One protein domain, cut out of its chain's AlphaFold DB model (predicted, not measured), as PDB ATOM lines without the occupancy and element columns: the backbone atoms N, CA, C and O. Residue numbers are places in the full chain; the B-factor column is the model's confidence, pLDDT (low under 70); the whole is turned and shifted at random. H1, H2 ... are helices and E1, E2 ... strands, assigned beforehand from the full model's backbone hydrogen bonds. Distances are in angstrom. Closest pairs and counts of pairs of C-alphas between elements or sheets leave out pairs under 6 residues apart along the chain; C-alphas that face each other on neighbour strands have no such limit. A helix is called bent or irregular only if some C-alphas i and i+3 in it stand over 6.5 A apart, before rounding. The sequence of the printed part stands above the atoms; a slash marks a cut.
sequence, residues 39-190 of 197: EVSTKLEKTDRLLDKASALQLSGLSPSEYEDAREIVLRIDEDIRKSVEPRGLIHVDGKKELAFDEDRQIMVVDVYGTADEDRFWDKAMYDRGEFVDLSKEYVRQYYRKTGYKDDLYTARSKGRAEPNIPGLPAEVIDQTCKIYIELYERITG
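This is residues 39 to 190 of the 197 residues of the protein "Phosphoribosylaminoimidazolesuccinocarboxamide synthase" of uncultured archaeon (UniProt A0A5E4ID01). The model is an open V of two long helices, H2 and H6, which meet near their last residues to make the corner. Two small strand pairs lie along the H2 arm, E1 and E4 beside its later part and the hairpin E2 and E3 beside its earlier part, with H1 across its start; H4 packs on the early part of H6, and H5 turns off from H4 at the far end of that arm. The printed part has 152 residues with six named helices and four named strands, in the order H1 H2 E1 E2 E3 E4 H3 H4 H5 H6; both two-stranded sheets are antiparallel, and the class is mixed, helices and strands. The whole is only just loose, close to compact, with a radius of gyration of the C-alphas of 18.1 A and spans of 48 by 47 by 29 A.

Residues 40 to 41 pair antiparallel with residues 50 to 51. H1, residues 53 to 60, is close to but not clearly touching H2, residues 64 to 88; their closest C-alphas, those of Leu 57 and Pro 64, are 7.1 A apart, and their lines are about perpendicular at 82 degrees. E1, residues 90 to 95, has its closest C-alpha pair with H2 at His 92 and Arg 82, 5.3 A. E1 runs on into E2, residues 98 to 101, at 55 degrees. E2 forms a hairpin with E3, residues 107 to 110, where N 100 and O 108 are within hydrogen-bond range at 2.9 A. E4, residues 119 to 123, is the antiparallel neighbour of E1, with N 91 and O 122 within hydrogen-bond range at 2.9 A. H3, residues 124 to 127, follows E4 by a tight link. H4, residues 138 to 146, is close to but not clearly touching H5, residues 149 to 158, with the C-alphas of Tyr 144 and Lys 150 closest at 5.8 A. H6, residues 171 to 189, touches H4 with residues 173 to 177 alone, at a shallow tilt of 27 degrees, opposite ways; the closest C-alphas, those of Tyr 139 and Thr 177, are 7.1 A apart. H6 touches H2 with residues 187 to 188 alone, about perpendicular at 85 degrees; the closest C-alphas are those of Arg 88 and Arg 187, 5.9 A. H1 and H6 are apart. Every O i to N i+4 pair is within hydrogen-bond range in H1, H4, H5 and H6, against 19 of 21 in H2, while H3 is too short for such a pair.

H1 begins at C-alpha 53, (17.237, 117.008, 5.945), and is 10.4 A long. H2 is 37.2 A long and only just irregular: C-alphas 84 and 87 are 6.9 A apart. E1 is 13.9 A, E2 10.7 A, E3 9.5 A and E4 13.4 A long. H3 is 5.0 A, H4 12.1 A and H5 14.3 A long. H6, 26.9 A long, ends at C-alpha 189, (13.941, 92.573, 31.588).

The two C-alphas farthest apart, those of Asp 104 and Arg 129, are 49.4 A apart. The printed part has no cut, and the link from H5 to H6, 12 residues, is long. The mean pLDDT of the printed part is 96.0, and no printed residue is under 70.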
ATOM      1  N   GLU A  39      18.135 113.604  15.118       96.19
ATOM      2  CA  GLU A  39      19.289 113.871  14.276       96.19
ATOM      3  C   GLU A  39      19.557 112.685  13.355       96.19
ATOM      4  O   GLU A  39      19.396 111.529  13.743       96.19
ATOM      5  N   VAL A  40      19.989 112.978  12.132       96.75
ATOM      6  CA  VAL A  40      20.371 111.965  11.145       96.75
ATOM      7  C   VAL A  40      21.867 112.075  10.912       96.75
ATOM      8  O   VAL A  40      22.409 113.177  10.813       96.75
ATOM      9  N   SER A  41      22.540 110.933  10.822       96.56
ATOM     10  CA  SER A  41      23.968 110.873  10.532       96.56
ATOM     11  C   SER A  41      24.262 109.938   9.370       96.56
ATOM     12  O   SER A  41      23.427 109.117   8.989       96.56
ATOM     13  N   THR A  42      25.433 110.109   8.761       95.94
ATOM     14  CA  THR A  42      25.923 109.177   7.750       95.94
ATOM     15  C   THR A  42      26.180 107.804   8.357       95.94
ATOM     16  O   THR A  42      26.427 107.660   9.549       95.94
ATOM     17  N   LYS A  43      26.140 106.791   7.497       88.81
ATOM     18  CA  LYS A  43      26.577 105.428   7.785       88.81
ATOM     19  C   LYS A  43      27.583 105.038   6.704       88.81
ATOM     20  O   LYS A  43      27.489 105.534   5.582       88.81
ATOM     21  N   LEU A  44      28.522 104.144   7.024       87.56
ATOM     22  CA  LEU A  44      29.569 103.615   6.124       87.56
ATOM     23  C   LEU A  44      30.732 104.573   5.804       87.56
ATOM     24  O   LEU A  44      31.700 104.165   5.162       87.56
ATOM     25  N   GLU A  45      30.685 105.822   6.267       89.62
ATOM     26  CA  GLU A  45      31.858 106.697   6.268       89.62
ATOM     27  C   GLU A  45      32.834 106.267   7.385       89.62
ATOM     28  O   GLU A  45      32.462 105.591   8.342       89.62
ATOM     29  N   LYS A  46      34.112 106.672   7.299       86.19
ATOM     30  CA  LYS A  46      35.093 106.389   8.371       86.19
ATOM     31  C   LYS A  46      34.658 106.997   9.714       86.19
ATOM     32  O   LYS A  46      35.051 106.531  10.783       86.19
ATOM     33  N   THR A  47      33.920 108.098   9.672       85.81
ATOM     34  CA  THR A  47      33.379 108.768  10.848       85.81
ATOM     35  C   THR A  47      32.032 109.347  10.475       85.81
ATOM     36  O   THR A  47      31.954 110.136   9.537       85.81
ATOM     37  N   ASP A  48      31.008 108.961  11.226       91.69
ATOM     38  CA  ASP A  48      29.657 109.455  11.021       91.69
ATOM     39  C   ASP A  48      29.613 110.969  11.258       91.69
ATOM     40  O   ASP A  48      30.212 111.504  12.201       91.69
ATOM     41  N   ARG A  49      28.887 111.670  10.393       92.88
ATOM     42  CA  ARG A  49      28.645 113.112  10.500       92.88
ATOM     43  C   ARG A  49      27.158 113.390  10.436       92.88
ATOM     44  O   ARG A  49      26.421 112.683   9.757       92.88
ATOM     45  N   LEU A  50      26.740 114.450  11.114       95.12
ATOM     46  CA  LEU A  50      25.357 114.902  11.085       95.12
ATOM     47  C   LEU A  50      24.982 115.444   9.704       95.12
ATOM     48  O   LEU A  50      25.810 116.035   9.004       95.12
ATOM     49  N   LEU A  51      23.726 115.230   9.333       96.06
ATOM     50  CA  LEU A  51      23.144 115.639   8.066       96.06
ATOM     51  C   LEU A  51      21.969 116.579   8.314       96.06
ATOM     52  O   LEU A  51      21.148 116.347   9.201       96.06
ATOM     53  N   ASP A  52      21.857 117.612   7.481       95.56
ATOM     54  CA  ASP A  52      20.582 118.299   7.324       95.56
ATOM     55  C   ASP A  52      19.590 117.416   6.545       95.56
ATOM     56  O   ASP A  52      19.955 116.426   5.901       95.56
ATOM     57  N   LYS A  53      18.304 117.778   6.597       95.50
ATOM     58  CA  LYS A  53      17.237 117.008   5.945       95.50
ATOM     59  C   LYS A  53      17.452 116.871   4.432       95.50
ATOM     60  O   LYS A  53      17.170 115.815   3.876       95.50
ATOM     61  N   ALA A  54      17.954 117.911   3.765       96.88
ATOM     62  CA  ALA A  54      18.184 117.883   2.322       96.88
ATOM     63  C   ALA A  54      19.269 116.860   1.945       96.88
ATOM     64  O   ALA A  54      19.059 116.028   1.061       96.88
ATOM     65  N   SER A  55      20.387 116.870   2.668       96.88
ATOM     66  CA  SER A  55      21.491 115.926   2.497       96.88
ATOM     67  C   SER A  55      21.070 114.506   2.861       96.88
ATOM     68  O   SER A  55      21.440 113.567   2.160       96.88
ATOM     69  N   ALA A  56      20.270 114.337   3.921       96.75
ATOM     70  CA  ALA A  56      19.727 113.041   4.310       96.75
ATOM     71  C   ALA A  56      18.858 112.435   3.198       96.75
ATOM     72  O   ALA A  56      19.094 111.294   2.807       96.75
ATOM     73  N   LEU A  57      17.914 113.199   2.635       97.50
ATOM     74  CA  LEU A  57      17.067 112.756   1.516       97.50
ATOM     75  C   LEU A  57      17.901 112.401   0.278       97.50
ATOM     76  O   LEU A  57      17.704 111.350  -0.326       97.50
ATOM     77  N   GLN A  58      18.873 113.247  -0.072       96.94
ATOM     78  CA  GLN A  58      19.734 113.018  -1.230       96.94
ATOM     79  C   GLN A  58      20.586 111.749  -1.085       96.94
ATOM     80  O   GLN A  58      20.692 110.980  -2.037       96.94
ATOM     81  N   LEU A  59      21.209 111.540   0.079       95.69
ATOM     82  CA  LEU A  59      22.105 110.404   0.316       95.69
ATOM     83  C   LEU A  59      21.350 109.082   0.459       95.69
ATOM     84  O   LEU A  59      21.815 108.060  -0.036       95.69
ATOM     85  N   SER A  60      20.204 109.100   1.137       94.62
ATOM     86  CA  SER A  60      19.394 107.900   1.373       94.62
ATOM     87  C   SER A  60      18.526 107.508   0.176       94.62
ATOM     88  O   SER A  60      18.107 106.357   0.079       94.62
ATOM     89  N   GLY A  61      18.226 108.447  -0.728       95.44
ATOM     90  CA  GLY A  61      17.251 108.236  -1.799       95.44
ATOM     91  C   GLY A  61      15.805 108.131  -1.297       95.44
ATOM     92  O   GLY A  61      14.941 107.651  -2.034       95.44
ATOM     93  N   LEU A  62      15.545 108.559  -0.057       97.19
ATOM     94  CA  LEU A  62      14.201 108.652   0.504       97.19
ATOM     95  C   LEU A  62      13.425 109.789  -0.160       97.19
ATOM     96  O   LEU A  62      13.937 110.889  -0.386       97.19
ATOM     97  N   SER A  63      12.148 109.544  -0.412       97.38
ATOM     98  CA  SER A  63      11.173 110.599  -0.646       97.38
ATOM     99  C   SER A  63      10.880 111.367   0.655       97.38
ATOM    100  O   SER A  63      11.111 110.857   1.756       97.38
ATOM    101  N   PRO A  64      10.328 112.592   0.569       97.69
ATOM    102  CA  PRO A  64       9.948 113.345   1.759       97.69
ATOM    103  C   PRO A  64       8.953 112.618   2.670       97.69
ATOM    104  O   PRO A  64       9.045 112.795   3.878       97.69
ATOM    105  N   SER A  65       8.031 111.817   2.122       97.81
ATOM    106  CA  SER A  65       7.075 111.045   2.926       97.81
ATOM    107  C   SER A  65       7.747 109.873   3.633       97.81
ATOM    108  O   SER A  65       7.597 109.751   4.839       97.81
ATOM    109  N   GLU A  66       8.579 109.095   2.932       97.81
ATOM    110  CA  GLU A  66       9.313 107.973   3.544       97.81
ATOM    111  C   GLU A  66      10.241 108.444   4.676       97.81
ATOM    112  O   GLU A  66      10.435 107.747   5.668       97.81
ATOM    113  N   TYR A  67      10.807 109.649   4.552       97.75
ATOM    114  CA  TYR A  67      11.587 110.267   5.621       97.75
ATOM    115  C   TYR A  67      10.739 110.596   6.857       97.75
ATOM    116  O   TYR A  67      11.204 110.404   7.978       97.75
ATOM    117  N   GLU A  68       9.510 111.090   6.683       97.75
ATOM    118  CA  GLU A  68       8.611 111.331   7.818       97.75
ATOM    119  C   GLU A  68       8.116 110.020   8.440       97.75
ATOM    120  O   GLU A  68       8.120 109.913   9.666       97.75
ATOM    121  N   ASP A  69       7.816 108.999   7.631       98.00
ATOM    122  CA  ASP A  69       7.451 107.661   8.120       98.00
ATOM    123  C   ASP A  69       8.589 107.060   8.970       98.00
ATOM    124  O   ASP A  69       8.369 106.550  10.072       98.00
ATOM    125  N   ALA A  70       9.838 107.185   8.504       97.81
ATOM    126  CA  ALA A  70      11.024 106.779   9.255       97.81
ATOM    127  C   ALA A  70      11.156 107.540  10.586       97.81
ATOM    128  O   ALA A  70      11.441 106.933  11.621       97.81
ATOM    129  N   ARG A  71      10.921 108.861  10.587       97.69
ATOM    130  CA  ARG A  71      10.943 109.673  11.815       97.69
ATOM    131  C   ARG A  71       9.871 109.238  12.805       97.69
ATOM    132  O   ARG A  71      10.176 109.125  13.989       97.69
ATOM    133  N   GLU A  72       8.652 108.974  12.344       97.69
ATOM    134  CA  GLU A  72       7.560 108.505  13.202       97.69
ATOM    135  C   GLU A  72       7.895 107.153  13.846       97.69
ATOM    136  O   GLU A  72       7.706 106.981  15.051       97.69
ATOM    137  N   ILE A  73       8.467 106.220  13.078       97.81
ATOM    138  CA  ILE A  73       8.917 104.922  13.598       97.81
ATOM    139  C   ILE A  73       9.967 105.109  14.699       97.81
ATOM    140  O   ILE A  73       9.837 104.505  15.765       97.81
ATOM    141  N   VAL A  74      10.977 105.959  14.479       98.06
ATOM    142  CA  VAL A  74      12.021 106.235  15.483       98.06
ATOM    143  C   VAL A  74      11.424 106.825  16.758       98.06
ATOM    144  O   VAL A  74      11.755 106.354  17.844       98.06
ATOM    145  N   LEU A  75      10.526 107.808  16.640       97.56
ATOM    146  CA  LEU A  75       9.863 108.427  17.794       97.56
ATOM    147  C   LEU A  75       8.999 107.433  18.567       97.56
ATOM    148  O   LEU A  75       8.991 107.455  19.794       97.56
ATOM    149  N   ARG A  76       8.293 106.543  17.862       97.69
ATOM    150  CA  ARG A  76       7.479 105.509  18.504       97.69
ATOM    151  C   ARG A  76       8.342 104.516  19.277       97.69
ATOM    152  O   ARG A  76       8.017 104.211  20.415       97.69
ATOM    153  N   ILE A  77       9.457 104.065  18.693       97.88
ATOM    154  CA  ILE A  77      10.421 103.193  19.383       97.88
ATOM    155  C   ILE A  77      10.968 103.886  20.635       97.88
ATOM    156  O   ILE A  77      11.021 103.275  21.696       97.88
ATOM    157  N   ASP A  78      11.363 105.155  20.519       97.19
ATOM    158  CA  ASP A  78      11.904 105.940  21.633       97.19
ATOM    159  C   ASP A  78      10.901 106.054  22.793       97.19
ATOM    160  O   ASP A  78      11.211 105.744  23.943       97.19
ATOM    161  N   GLU A  79       9.652 106.386  22.469       97.38
ATOM    162  CA  GLU A  79       8.558 106.489  23.430       97.38
ATOM    163  C   GLU A  79       8.212 105.142  24.086       97.38
ATOM    164  O   GLU A  79       7.949 105.085  25.293       97.38
ATOM    165  N   ASP A  80       8.222 104.051  23.318       97.50
ATOM    166  CA  ASP A  80       7.958 102.706  23.829       97.50
ATOM    167  C   ASP A  80       9.073 102.245  24.784       97.50
ATOM    168  O   ASP A  80       8.778 101.730  25.869       97.50
ATOM    169  N   ILE A  81      10.347 102.497  24.446       97.25
ATOM    170  CA  ILE A  81      11.482 102.240  25.344       97.25
ATOM    171  C   ILE A  81      11.295 103.042  26.630       97.25
ATOM    172  O   ILE A  81      11.279 102.449  27.711       97.25
ATOM    173  N   ARG A  82      11.086 104.360  26.527       96.62
ATOM    174  CA  ARG A  82      10.908 105.254  27.677       96.62
ATOM    175  C   ARG A  82       9.817 104.748  28.623       96.62
ATOM    176  O   ARG A  82      10.078 104.573  29.815       96.62
ATOM    177  N   LYS A  83       8.626 104.439  28.096       97.25
ATOM    178  CA  LYS A  83       7.503 103.884  28.874       97.25
ATOM    179  C   LYS A  83       7.834 102.543  29.523       97.25
ATOM    180  O   LYS A  83       7.368 102.271  30.628       97.25
ATOM    181  N   SER A  84       8.598 101.692  28.841       96.50
ATOM    182  CA  SER A  84       8.930 100.358  29.345       96.50
ATOM    183  C   SER A  84       9.931 100.389  30.503       96.50
ATOM    184  O   SER A  84       9.814  99.575  31.422       96.50
ATOM    185  N   VAL A  85      10.886 101.328  30.486       97.38
ATOM    186  CA  VAL A  85      11.994 101.379  31.453       97.38
ATOM    187  C   VAL A  85      11.734 102.315  32.636       97.38
ATOM    188  O   VAL A  85      12.280 102.091  33.717       97.38
ATOM    189  N   GLU A  86      10.862 103.316  32.487       96.88
ATOM    190  CA  GLU A  86      10.533 104.279  33.549       96.88
ATOM    191  C   GLU A  86      10.035 103.613  34.854       96.88
ATOM    192  O   GLU A  86      10.598 103.900  35.918       96.88
ATOM    193  N   PRO A  87       9.095 102.640  34.829       97.38
ATOM    194  CA  PRO A  87       8.669 101.917  36.035       97.38
ATOM    195  C   PRO A  87       9.780 101.081  36.690       97.38
ATOM    196  O   PRO A  87       9.638 100.655  37.834       97.38
ATOM    197  N   ARG A  88      10.876 100.826  35.966       97.12
ATOM    198  CA  ARG A  88      12.038 100.039  36.406       97.12
ATOM    199  C   ARG A  88      13.167 100.929  36.949       97.12
ATOM    200  O   ARG A  88      14.283 100.458  37.150       97.12
ATOM    201  N   GLY A  89      12.883 102.210  37.205       97.81
ATOM    202  CA  GLY A  89      13.835 103.151  37.801       97.81
ATOM    203  C   GLY A  89      14.926 103.615  36.835       97.81
ATOM    204  O   GLY A  89      16.025 103.964  37.270       97.81
ATOM    205  N   LEU A  90      14.635 103.604  35.535       98.31
ATOM    206  CA  LEU A  90      15.546 104.030  34.478       98.31
ATOM    207  C   LEU A  90      14.974 105.238  33.734       98.31
ATOM    208  O   LEU A  90      13.771 105.329  33.503       98.31
ATOM    209  N   ILE A  91      15.852 106.141  33.315       98.19
ATOM    210  CA  ILE A  91      15.544 107.204  32.356       98.19
ATOM    211  C   ILE A  91      16.194 106.816  31.037       98.19
ATOM    212  O   ILE A  91      17.409 106.639  30.989       98.19
ATOM    213  N   HIS A  92      15.408 106.713  29.970       97.94
ATOM    214  CA  HIS A  92      15.944 106.646  28.612       97.94
ATOM    215  C   HIS A  92      16.291 108.064  28.144       97.94
ATOM    216  O   HIS A  92      15.443 108.953  28.192       97.94
ATOM    217  N   VAL A  93      17.563 108.299  27.811       97.62
ATOM    218  CA  VAL A  93      18.108 109.650  27.582       97.62
ATOM    219  C   VAL A  93      18.182 109.987  26.098       97.62
ATOM    220  O   VAL A  93      17.790 111.077  25.692       97.62
ATOM    221  N   ASP A  94      18.762 109.079  25.319       97.38
ATOM    222  CA  ASP A  94      18.900 109.144  23.869       97.38
ATOM    223  C   ASP A  94      19.243 107.744  23.334       97.38
ATOM    224  O   ASP A  94      19.610 106.847  24.099       97.38
ATOM    225  N   GLY A  95      19.139 107.552  22.020       95.81
ATOM    226  CA  GLY A  95      19.684 106.362  21.377       95.81
ATOM    227  C   GLY A  95      19.508 106.331  19.870       95.81
ATOM    228  O   GLY A  95      18.722 107.093  19.300       95.81
ATOM    229  N   LYS A  96      20.256 105.440  19.223       96.06
ATOM    230  CA  LYS A  96      20.372 105.341  17.766       96.06
ATOM    231  C   LYS A  96      19.519 104.193  17.236       96.06
ATOM    232  O   LYS A  96      19.518 103.106  17.796       96.06
ATOM    233  N   LYS A  97      18.790 104.441  16.148       97.12
ATOM    234  CA  LYS A  97      17.952 103.445  15.473       97.12
ATOM    235  C   LYS A  97      18.414 103.348  14.021       97.12
ATOM    236  O   LYS A  97      18.586 104.377  13.368       97.12
ATOM    237  N   GLU A  98      18.624 102.131  13.529       96.88
ATOM    238  CA  GLU A  98      18.953 101.879  12.125       96.88
ATOM    239  C   GLU A  98      17.723 101.316  11.412       96.88
ATOM    240  O   GLU A  98      17.035 100.428  11.915       96.88
ATOM    241  N   LEU A  99      17.418 101.875  10.244       96.94
ATOM    242  CA  LEU A  99      16.278 101.483   9.424       96.94
ATOM    243  C   LEU A  99      16.771 101.082   8.035       96.94
ATOM    244  O   LEU A  99      17.738 101.648   7.521       96.94
ATOM    245  N   ALA A 100      16.079 100.133   7.422       96.31
ATOM    246  CA  ALA A 100      16.285  99.721   6.041       96.31
ATOM    247  C   ALA A 100      14.934  99.556   5.339       96.31
ATOM    248  O   ALA A 100      13.881  99.657   5.967       96.31
ATOM    249  N   PHE A 101      14.975  99.288   4.038       97.19
ATOM    250  CA  PHE A 101      13.814  98.802   3.303       97.19
ATOM    251  C   PHE A 101      13.932  97.302   3.076       97.19
ATOM    252  O   PHE A 101      15.023  96.809   2.778       97.19
ATOM    253  N   ASP A 102      12.809  96.604   3.179       96.50
ATOM    254  CA  ASP A 102      12.685  95.244   2.667       96.50
ATOM    255  C   ASP A 102      12.518  95.220   1.131       96.50
ATOM    256  O   ASP A 102      12.610  96.245   0.444       96.50
ATOM    257  N   GLU A 103      12.291  94.026   0.576       96.94
ATOM    258  CA  GLU A 103      12.140  93.804  -0.868       96.94
ATOM    259  C   GLU A 103      10.906  94.513  -1.467       96.94
ATOM    260  O   GLU A 103      10.914  94.849  -2.653       96.94
ATOM    261  N   ASP A 104       9.895  94.814  -0.645       97.06
ATOM    262  CA  ASP A 104       8.641  95.479  -1.022       97.06
ATOM    263  C   ASP A 104       8.651  96.987  -0.692       97.06
ATOM    264  O   ASP A 104       7.610  97.659  -0.702       97.06
ATOM    265  N   ARG A 105       9.839  97.544  -0.407       95.94
ATOM    266  CA  ARG A 105      10.049  98.953  -0.042       95.94
ATOM    267  C   ARG A 105       9.250  99.367   1.202       95.94
ATOM    268  O   ARG A 105       8.824 100.514   1.317       95.94
ATOM    269  N   GLN A 106       9.070  98.452   2.153       96.75
ATOM    270  CA  GLN A 106       8.537  98.759   3.480       96.75
ATOM    271  C   GLN A 106       9.677  99.021   4.459       96.75
ATOM    272  O   GLN A 106      10.711  98.351   4.427       96.75
ATOM    273  N   ILE A 107       9.504 100.023   5.324       97.25
ATOM    274  CA  ILE A 107      10.508 100.348   6.336       97.25
ATOM    275  C   ILE A 107      10.570  99.209   7.354       97.25
ATOM    276  O   ILE A 107       9.566  98.856   7.974       97.25
ATOM    277  N   MET A 108      11.773  98.694   7.576       96.75
ATOM    278  CA  MET A 108      12.081  97.734   8.623       96.75
ATOM    279  C   MET A 108      13.126  98.302   9.581       96.75
ATOM    280  O   MET A 108      14.063  98.990   9.173       96.75
ATOM    281  N   VAL A 109      12.978  97.986  10.865       96.12
ATOM    282  CA  VAL A 109      14.029  98.235  11.852       96.12
ATOM    283  C   VAL A 109      15.103  97.170  11.676       96.12
ATOM    284  O   VAL A 109      14.792  95.981  11.599       96.12
ATOM    285  N   VAL A 110      16.353  97.603  11.604       94.75
ATOM    286  CA  VAL A 110      17.527  96.728  11.550       94.75
ATOM    287  C   VAL A 110      18.439  97.021  12.739       94.75
ATOM    288  O   VAL A 110      18.224  97.984  13.473       94.75
ATOM    289  N   ASP A 111      19.459  96.181  12.915       94.06
ATOM    290  CA  ASP A 111      20.348  96.219  14.080       94.06
ATOM    291  C   ASP A 111      19.568  96.020  15.402       94.06
ATOM    292  O   ASP A 111      18.544  95.328  15.426       94.06
ATOM    293  N   VAL A 112      20.065  96.568  16.510       94.38
ATOM    294  CA  VAL A 112      19.455  96.468  17.839       94.38
ATOM    295  C   VAL A 112      19.094  97.844  18.399       94.38
ATOM    296  O   VAL A 112      19.707  98.853  18.066       94.38
ATOM    297  N   TYR A 113      18.113  97.877  19.299       95.38
ATOM    298  CA  TYR A 113      17.754  99.040  20.114       95.38
ATOM    299  C   TYR A 113      17.409  98.585  21.535       95.38
ATOM    300  O   TYR A 113      17.203  97.396  21.789       95.38
ATOM    301  N   GLY A 114      17.353  99.525  22.474       94.00
ATOM    302  CA  GLY A 114      17.104  99.252  23.888       94.00
ATOM    303  C   GLY A 114      18.292  98.595  24.599       94.00
ATOM    304  O   GLY A 114      18.108  97.949  25.629       94.00
ATOM    305  N   THR A 115      19.506  98.724  24.051       95.38
ATOM    306  CA  THR A 115      20.724  98.103  24.600       95.38
ATOM    307  C   THR A 115      21.674  99.146  25.182       95.38
ATOM    308  O   THR A 115      21.632 100.313  24.804       95.38
ATOM    309  N   ALA A 116      22.587  98.723  26.062       94.88
ATOM    310  CA  ALA A 116      23.624  99.594  26.629       94.88
ATOM    311  C   ALA A 116      24.591 100.182  25.581       94.88
ATOM    312  O   ALA A 116      25.308 101.137  25.884       94.88
ATOM    313  N   ASP A 117      24.674  99.598  24.384       95.38
ATOM    314  CA  ASP A 117      25.557 100.078  23.319       95.38
ATOM    315  C   ASP A 117      24.912 101.173  22.465       95.38
ATOM    316  O   ASP A 117      25.587 102.153  22.128       95.38
ATOM    317  N   GLU A 118      23.628 101.005  22.145       95.25
ATOM    318  CA  GLU A 118      22.896 101.859  21.201       95.25
ATOM    319  C   GLU A 118      22.046 102.940  21.877       95.25
ATOM    320  O   GLU A 118      21.767 103.973  21.263       95.25
ATOM    321  N   ASP A 119      21.706 102.759  23.154       96.94
ATOM    322  CA  ASP A 119      20.906 103.697  23.932       96.94
ATOM    323  C   ASP A 119      21.607 104.079  25.247       96.94
ATOM    324  O   ASP A 119      22.333 103.298  25.878       96.94
ATOM    325  N   ARG A 120      21.390 105.322  25.685       97.44
ATOM    326  CA  ARG A 120      21.838 105.820  26.986       97.44
ATOM    327  C   ARG A 120      20.704 105.725  27.997       97.44
ATOM    328  O   ARG A 120      19.621 106.274  27.794       97.44
ATOM    329  N   PHE A 121      21.014 105.107  29.131       98.12
ATOM    330  CA  PHE A 121      20.118 105.005  30.274       98.12
ATOM    331  C   PHE A 121      20.750 105.637  31.507       98.12
ATOM    332  O   PHE A 121      21.935 105.425  31.771       98.12
ATOM    333  N   TRP A 122      19.955 106.378  32.276       98.19
ATOM    334  CA  TRP A 122      20.342 106.884  33.590       98.19
ATOM    335  C   TRP A 122      19.568 106.211  34.711       98.19
ATOM    336  O   TRP A 122      18.405 105.841  34.549       98.19
ATOM    337  N   ASP A 123      20.207 106.102  35.874       98.25
ATOM    338  CA  ASP A 123      19.517 105.740  37.107       98.25
ATOM    339  C   ASP A 123      18.599 106.889  37.559       98.25
ATOM    340  O   ASP A 123      19.057 108.004  37.833       98.25
ATOM    341  N   LYS A 124      17.293 106.614  37.657       98.19
ATOM    342  CA  LYS A 124      16.283 107.616  38.026       98.19
ATOM    343  C   LYS A 124      16.493 108.168  39.435       98.19
ATOM    344  O   LYS A 124      16.319 109.363  39.655       98.19
ATOM    345  N   ALA A 125      16.869 107.321  40.391       98.06
ATOM    346  CA  ALA A 125      17.035 107.738  41.777       98.06
ATOM    347  C   ALA A 125      18.273 108.627  41.955       98.06
ATOM    348  O   ALA A 125      18.258 109.532  42.789       98.06
ATOM    349  N   MET A 126      19.340 108.369  41.195       98.12
ATOM    350  CA  MET A 126      20.525 109.234  41.138       98.12
ATOM    351  C   MET A 126      20.184 110.573  40.480       98.12
ATOM    352  O   MET A 126      20.490 111.623  41.044       98.12
ATOM    353  N   TYR A 127      19.465 110.537  39.354       97.88
ATOM    354  CA  TYR A 127      19.018 111.739  38.651       97.88
ATOM    355  C   TYR A 127      18.200 112.665  39.558       97.88
ATOM    356  O   TYR A 127      18.467 113.863  39.617       97.88
ATOM    357  N   ASP A 128      17.277 112.110  40.347       97.25
ATOM    358  CA  ASP A 128      16.458 112.877  41.298       97.25
ATOM    359  C   ASP A 128      17.277 113.544  42.417       97.25
ATOM    360  O   ASP A 128      16.802 114.475  43.069       97.25
ATOM    361  N   ARG A 129      18.517 113.091  42.640       97.81
ATOM    362  CA  ARG A 129      19.484 113.712  43.560       97.81
ATOM    363  C   ARG A 129      20.446 114.682  42.870       97.81
ATOM    364  O   ARG A 129      21.327 115.224  43.531       97.81
ATOM    365  N   GLY A 130      20.281 114.918  41.570       96.19
ATOM    366  CA  GLY A 130      21.176 115.750  40.765       96.19
ATOM    367  C   GLY A 130      22.450 115.033  40.310       96.19
ATOM    368  O   GLY A 130      23.411 115.692  39.917       96.19
ATOM    369  N   GLU A 131      22.480 113.698  40.365       96.44
ATOM    370  CA  GLU A 131      23.604 112.878  39.911       96.44
ATOM    371  C   GLU A 131      23.269 112.164  38.594       96.44
ATOM    372  O   GLU A 131      22.251 111.489  38.468       96.44
ATOM    373  N   PHE A 132      24.158 112.257  37.605       96.00
ATOM    374  CA  PHE A 132      23.979 111.607  36.304       96.00
ATOM    375  C   PHE A 132      24.811 110.326  36.243       96.00
ATOM    376  O   PHE A 132      26.019 110.371  36.003       96.00
ATOM    377  N   VAL A 133      24.166 109.187  36.495       96.38
ATOM    378  CA  VAL A 133      24.815 107.870  36.484       96.38
ATOM    379  C   VAL A 133      24.432 107.123  35.213       96.38
ATOM    380  O   VAL A 133      23.308 106.643  35.091       96.38
ATOM    381  N   ASP A 134      25.379 107.032  34.276       96.06
ATOM    382  CA  ASP A 134      25.234 106.272  33.033       96.06
ATOM    383  C   ASP A 134      25.273 104.760  33.276       96.06
ATOM    384  O   ASP A 134      26.269 104.211  33.750       96.06
ATOM    385  N   LEU A 135      24.201 104.087  32.863       96.94
ATOM    386  CA  LEU A 135      24.064 102.633  32.835       96.94
ATOM    387  C   LEU A 135      24.202 102.114  31.395       96.94
ATOM    388  O   LEU A 135      23.404 101.313  30.924       96.94
ATOM    389  N   SER A 136      25.191 102.628  30.663       95.56
ATOM    390  CA  SER A 136      25.440 102.296  29.257       95.56
ATOM    391  C   SER A 136      26.936 102.356  28.918       95.56
ATOM    392  O   SER A 136      27.782 102.666  29.764       95.56
ATOM    393  N   LYS A 137      27.282 102.130  27.646       94.62
ATOM    394  CA  LYS A 137      28.636 102.294  27.087       94.62
ATOM    395  C   LYS A 137      29.232 103.685  27.325       94.62
ATOM    396  O   LYS A 137      30.448 103.872  27.212       94.62
ATOM    397  N   GLU A 138      28.409 104.677  27.669       95.50
ATOM    398  CA  GLU A 138      28.888 106.005  28.042       95.50
ATOM    399  C   GLU A 138      29.900 105.951  29.198       95.50
ATOM    400  O   GLU A 138      30.866 106.708  29.169       95.50
ATOM    401  N   TYR A 139      29.798 104.988  30.121       95.50
ATOM    402  CA  TYR A 139      30.806 104.776  31.171       95.50
ATOM    403  C   TYR A 139      32.232 104.607  30.603       95.50
ATOM    404  O   TYR A 139      33.174 105.281  31.031       95.50
ATOM    405  N   VAL A 140      32.382 103.778  29.565       96.50
ATOM    406  CA  VAL A 140      33.661 103.560  28.867       96.50
ATOM    407  C   VAL A 140      34.094 104.817  28.104       96.50
ATOM    408  O   VAL A 140      35.274 105.175  28.101       96.50
ATOM    409  N   ARG A 141      33.153 105.537  27.481       94.69
ATOM    410  CA  ARG A 141      33.452 106.804  26.786       94.69
ATOM    411  C   ARG A 141      33.970 107.868  27.753       94.69
ATOM    412  O   ARG A 141      34.924 108.574  27.426       94.69
ATOM    413  N   GLN A 142      33.390 107.956  28.948       94.19
ATOM    414  CA  GLN A 142      33.830 108.875  29.995       94.19
ATOM    415  C   GLN A 142      35.209 108.499  30.541       94.19
ATOM    416  O   GLN A 142      36.009 109.397  30.801       94.19
ATOM    417  N   TYR A 143      35.537 107.206  30.644       96.25
ATOM    418  CA  TYR A 143      36.902 106.775  30.956       96.25
ATOM    419  C   TYR A 143      37.910 107.329  29.935       96.25
ATOM    420  O   TYR A 143      38.836 108.045  30.317       96.25
ATOM    421  N   TYR A 144      37.691 107.111  28.634       96.44
ATOM    422  CA  TYR A 144      38.603 107.614  27.597       96.44
ATOM    423  C   TYR A 144      38.617 109.140  27.449       96.44
ATOM    424  O   TYR A 144      39.597 109.709  26.963       96.44
ATOM    425  N   ARG A 145      37.551 109.832  27.862       94.06
ATOM    426  CA  ARG A 145      37.574 111.294  27.979       94.06
ATOM    427  C   ARG A 145      38.484 111.725  29.135       94.06
ATOM    428  O   ARG A 145      39.311 112.608  28.947       94.06
ATOM    429  N   LYS A 146      38.380 111.080  30.303       95.31
ATOM    430  CA  LYS A 146      39.194 111.391  31.494       95.31
ATOM    431  C   LYS A 146      40.684 111.119  31.294       95.31
ATOM    432  O   LYS A 146      41.500 111.833  31.864       95.31
ATOM    433  N   THR A 147      41.047 110.121  30.490       96.12
ATOM    434  CA  THR A 147      42.456 109.834  30.173       96.12
ATOM    435  C   THR A 147      43.060 110.792  29.141       96.12
ATOM    436  O   THR A 147      44.249 110.688  28.857       96.12
ATOM    437  N   GLY A 148      42.270 111.702  28.556       95.25
ATOM    438  CA  GLY A 148      42.699 112.590  27.468       95.25
ATOM    439  C   GLY A 148      42.706 111.928  26.086       95.25
ATOM    440  O   GLY A 148      42.820 112.625  25.079       95.25
ATOM    441  N   TYR A 149      42.489 110.607  26.004       96.06
ATOM    442  CA  TYR A 149      42.493 109.870  24.737       96.06
ATOM    443  C   TYR A 149      41.493 110.442  23.724       96.06
ATOM    444  O   TYR A 149      41.802 110.553  22.536       96.06
ATOM    445  N   LYS A 150      40.295 110.837  24.183       92.94
ATOM    446  CA  LYS A 150      39.291 111.456  23.306       92.94
ATOM    447  C   LYS A 150      39.837 112.727  22.645       92.94
ATOM    448  O   LYS A 150      39.682 112.893  21.440       92.94
ATOM    449  N   ASP A 151      40.490 113.604  23.395       93.69
ATOM    450  CA  ASP A 151      40.967 114.881  22.858       93.69
ATOM    451  C   ASP A 151      42.105 114.667  21.848       93.69
ATOM    452  O   ASP A 151      42.114 115.287  20.777       93.69
ATOM    453  N   ASP A 152      43.001 113.717  22.125       95.81
ATOM    454  CA  ASP A 152      44.059 113.303  21.200       95.81
ATOM    455  C   ASP A 152      43.487 112.710  19.905       95.81
ATOM    456  O   ASP A 152      43.905 113.086  18.804       95.81
ATOM    457  N   LEU A 153      42.488 111.827  20.018       94.69
ATOM    458  CA  LEU A 153      41.815 111.205  18.877       94.69
ATOM    459  C   LEU A 153      41.165 112.254  17.967       94.69
ATOM    460  O   LEU A 153      41.379 112.250  16.752       94.69
ATOM    461  N   TYR A 154      40.383 113.171  18.539       91.44
ATOM    462  CA  TYR A 154      39.684 114.196  17.762       91.44
ATOM    463  C   TYR A 154      40.657 115.234  17.180       91.44
ATOM    464  O   TYR A 154      40.462 115.702  16.055       91.44
ATOM    465  N   THR A 155      41.756 115.533  17.879       94.62
ATOM    466  CA  THR A 155      42.843 116.377  17.358       94.62
ATOM    467  C   THR A 155      43.578 115.715  16.191       94.62
ATOM    468  O   THR A 155      43.936 116.388  15.222       94.62
ATOM    469  N   ALA A 156      43.815 114.403  16.251       94.38
ATOM    470  CA  ALA A 156      44.425 113.664  15.152       94.38
ATOM    471  C   ALA A 156      43.516 113.667  13.915       94.38
ATOM    472  O   ALA A 156      43.979 114.002  12.821       94.38
ATOM    473  N   ARG A 157      42.218 113.388  14.100       92.88
ATOM    474  CA  ARG A 157      41.214 113.402  13.025       92.88
ATOM    475  C   ARG A 157      41.097 114.768  12.353       92.88
ATOM    476  O   ARG A 157      41.179 114.835  11.129       92.88
ATOM    477  N   SER A 158      40.992 115.852  13.125       90.31
ATOM    478  CA  SER A 158      40.874 117.211  12.565       90.31
ATOM    479  C   SER A 158      42.108 117.651  11.772       90.31
ATOM    480  O   SER A 158      42.001 118.458  10.853       90.31
ATOM    481  N   LYS A 159      43.282 117.090  12.084       94.56
ATOM    482  CA  LYS A 159      44.548 117.352  11.383       94.56
ATOM    483  C   LYS A 159      44.866 116.328  10.287       94.56
ATOM    484  O   LYS A 159      45.966 116.382   9.739       94.56
ATOM    485  N   GLY A 160      43.969 115.377  10.005       92.75
ATOM    486  CA  GLY A 160      44.197 114.308   9.025       92.75
ATOM    487  C   GLY A 160      45.375 113.386   9.368       92.75
ATOM    488  O   GLY A 160      46.027 112.854   8.472       92.75
ATOM    489  N   ARG A 161      45.698 113.234  10.656       94.12
ATOM    490  CA  ARG A 161      46.803 112.395  11.147       94.12
ATOM    491  C   ARG A 161      46.316 110.983  11.478       94.12
ATOM    492  O   ARG A 161      45.117 110.737  11.594       94.12
ATOM    493  N   ALA A 162      47.263 110.061  11.646       94.56
ATOM    494  CA  ALA A 162      46.970 108.718  12.139       94.56
ATOM    495  C   ALA A 162      46.310 108.783  13.527       94.56
ATOM    496  O   ALA A 162      46.720 109.578  14.375       94.56
ATOM    497  N   GLU A 163      45.289 107.954  13.739       94.81
ATOM    498  CA  GLU A 163      44.591 107.875  15.022       94.81
ATOM    499  C   GLU A 163      45.510 107.229  16.070       94.81
ATOM    500  O   GLU A 163      46.210 106.264  15.750       94.81
ATOM    501  N   PRO A 164      45.546 107.752  17.309       95.12
ATOM    502  CA  PRO A 164      46.324 107.136  18.372       95.12
ATOM    503  C   PRO A 164      45.760 105.751  18.707       95.12
ATOM    504  O   PRO A 164      44.540 105.550  18.722       95.12
ATOM    505  N   ASN A 165      46.649 104.808  19.029       95.06
ATOM    506  CA  ASN A 165      46.253 103.485  19.509       95.06
ATOM    507  C   ASN A 165      45.368 103.627  20.751       95.06
ATOM    508  O   ASN A 165      45.736 104.340  21.684       95.06
ATOM    509  N   ILE A 166      44.229 102.935  20.763       94.75
ATOM    510  CA  ILE A 166      43.328 102.904  21.918       94.75
ATOM    511  C   ILE A 166      44.038 102.144  23.051       94.75
ATOM    512  O   ILE A 166      44.368 100.968  22.862       94.75
ATOM    513  N   PRO A 167      44.294 102.770  24.215       94.44
ATOM    514  CA  PRO A 167      44.836 102.061  25.368       94.44
ATOM    515  C   PRO A 167      43.864 100.975  25.832       94.44
ATOM    516  O   PRO A 167      42.658 101.203  25.861       94.44
ATOM    517  N   GLY A 168      44.374  99.806  26.222       96.31
ATOM    518  CA  GLY A 168      43.534  98.759  26.805       96.31
ATOM    519  C   GLY A 168      42.845  99.237  28.087       96.31
ATOM    520  O   GLY A 168      43.427  99.994  28.866       96.31
ATOM    521  N   LEU A 169      41.611  98.782  28.311       97.12
ATOM    522  CA  LEU A 169      40.881  99.100  29.535       97.12
ATOM    523  C   LEU A 169      41.524  98.396  30.744       97.12
ATOM    524  O   LEU A 169      41.798  97.196  30.669       97.12
ATOM    525  N   PRO A 170      41.739  99.100  31.871       97.50
ATOM    526  CA  PRO A 170      42.098  98.467  33.134       97.50
ATOM    527  C   PRO A 170      41.025  97.470  33.581       97.50
ATOM    528  O   PRO A 170      39.839  97.677  33.319       97.50
ATOM    529  N   ALA A 171      41.430  96.431  34.317       97.94
ATOM    530  CA  ALA A 171      40.519  95.392  34.808       97.94
ATOM    531  C   ALA A 171      39.321  95.972  35.581       97.94
ATOM    532  O   ALA A 171      38.192  95.567  35.347       97.94
ATOM    533  N   GLU A 172      39.542  96.998  36.406       97.19
ATOM    534  CA  GLU A 172      38.473  97.676  37.153       97.19
ATOM    535  C   GLU A 172      37.403  98.319  36.253       97.19
ATOM    536  O   GLU A 172      36.218  98.287  36.579       97.19
ATOM    537  N   VAL A 173      37.799  98.868  35.098       97.06
ATOM    538  CA  VAL A 173      36.874  99.494  34.143       97.06
ATOM    539  C   VAL A 173      36.099  98.419  33.396       97.06
ATOM    540  O   VAL A 173      34.904  98.585  33.158       97.06
ATOM    541  N   ILE A 174      36.757  97.306  33.056       97.50
ATOM    542  CA  ILE A 174      36.114  96.138  32.447       97.50
ATOM    543  C   ILE A 174      35.067  95.570  33.409       97.50
ATOM    544  O   ILE A 174      33.898  95.486  33.043       97.50
ATOM    545  N   ASP A 175      35.454  95.278  34.651       97.44
ATOM    546  CA  ASP A 175      34.569  94.715  35.673       97.44
ATOM    547  C   ASP A 175      33.366  95.621  35.940       97.44
ATOM    548  O   ASP A 175      32.231  95.149  36.045       97.44
ATOM    549  N   GLN A 176      33.590  96.936  36.027       97.56
ATOM    550  CA  GLN A 176      32.504  97.891  36.216       97.56
ATOM    551  C   GLN A 176      31.587  97.971  34.992       97.56
ATOM    552  O   GLN A 176      30.370  98.034  35.150       97.56
ATOM    553  N   THR A 177      32.142  97.910  33.781       97.25
ATOM    554  CA  THR A 177      31.346  97.862  32.547       97.25
ATOM    555  C   THR A 177      30.484  96.599  32.516       97.25
ATOM    556  O   THR A 177      29.290  96.689  32.252       97.25
ATOM    557  N   CYS A 178      31.033  95.433  32.869       96.62
ATOM    558  CA  CYS A 178      30.261  94.194  32.959       96.62
ATOM    559  C   CYS A 178      29.103  94.308  33.959       96.62
ATOM    560  O   CYS A 178      27.979  93.934  33.630       96.62
ATOM    561  N   LYS A 179      29.350  94.870  35.151       97.06
ATOM    562  CA  LYS A 179      28.298  95.106  36.156       97.06
ATOM    563  C   LYS A 179      27.194  96.016  35.629       97.06
ATOM    564  O   LYS A 179      26.032  95.697  35.828       97.06
ATOM    565  N   ILE A 180      27.552  97.091  34.923       97.44
ATOM    566  CA  ILE A 180      26.586  98.010  34.308       97.44
ATOM    567  C   ILE A 180      25.697  97.280  33.295       97.44
ATOM    568  O   ILE A 180      24.482  97.453  33.319       97.44
ATOM    569  N   TYR A 181      26.273  96.449  32.422       97.19
ATOM    570  CA  TYR A 181      25.492  95.718  31.415       97.19
ATOM    571  C   TYR A 181      24.560  94.684  32.058       97.19
ATOM    572  O   TYR A 181      23.412  94.559  31.637       97.19
ATOM    573  N   ILE A 182      25.036  93.976  33.088       97.06
ATOM    574  CA  ILE A 182      24.220  93.041  33.873       97.06
ATOM    575  C   ILE A 182      23.068  93.792  34.537       97.06
ATOM    576  O   ILE A 182      21.912  93.445  34.329       97.06
ATOM    577  N   GLU A 183      23.371  94.857  35.274       97.06
ATOM    578  CA  GLU A 183      22.376  95.659  35.978       97.06
ATOM    579  C   GLU A 183      21.323  96.234  35.026       97.06
ATOM    580  O   GLU A 183      20.129  96.163  35.315       97.06
ATOM    581  N   LEU A 184      21.740  96.765  33.874       97.31
ATOM    582  CA  LEU A 184      20.805  97.274  32.879       97.31
ATOM    583  C   LEU A 184      19.899  96.157  32.347       97.31
ATOM    584  O   LEU A 184      18.683  96.340  32.303       97.31
ATOM    585  N   TYR A 185      20.467  95.005  31.977       96.50
ATOM    586  CA  TYR A 185      19.693  93.851  31.516       96.50
ATOM    587  C   TYR A 185      18.663  93.419  32.563       96.50
ATOM    588  O   TYR A 185      17.483  93.276  32.238       96.50
ATOM    589  N   GLU A 186      19.078  93.257  33.821       97.06
ATOM    590  CA  GLU A 186      18.194  92.803  34.896       97.06
ATOM    591  C   GLU A 186      17.085  93.820  35.177       97.06
ATOM    592  O   GLU A 186      15.924  93.443  35.344       97.06
ATOM    593  N   ARG A 187      17.400  95.121  35.155       97.00
ATOM    594  CA  ARG A 187      16.397  96.178  35.322       97.00
ATOM    595  C   ARG A 187      15.409  96.197  34.161       97.00
ATOM    596  O   ARG A 187      14.207  96.189  34.421       97.00
ATOM    597  N   ILE A 188      15.878  96.190  32.909       95.62
ATOM    598  CA  ILE A 188      15.028  96.262  31.704       95.62
ATOM    599  C   ILE A 188      14.144  95.022  31.562       95.62
ATOM    600  O   ILE A 188      12.964  95.147  31.242       95.62
ATOM    601  N   THR A 189      14.680  93.827  31.806       94.62
ATOM    602  CA  THR A 189      13.941  92.573  31.588       94.62
ATOM    603  C   THR A 189      13.149  92.154  32.824       94.62
ATOM    604  O   THR A 189      11.990  91.756  32.722       94.62
ATOM    605  N   GLY A 190      13.691  92.378  34.024       94.75
ATOM    606  CA  GLY A 190      13.193  91.807  35.280       94.75
ATOM    607  C   GLY A 190      13.694  90.380  35.522       94.75
ATOM    608  O   GLY A 190      13.253  89.730  36.467       94.75
TER     609      GLY A 190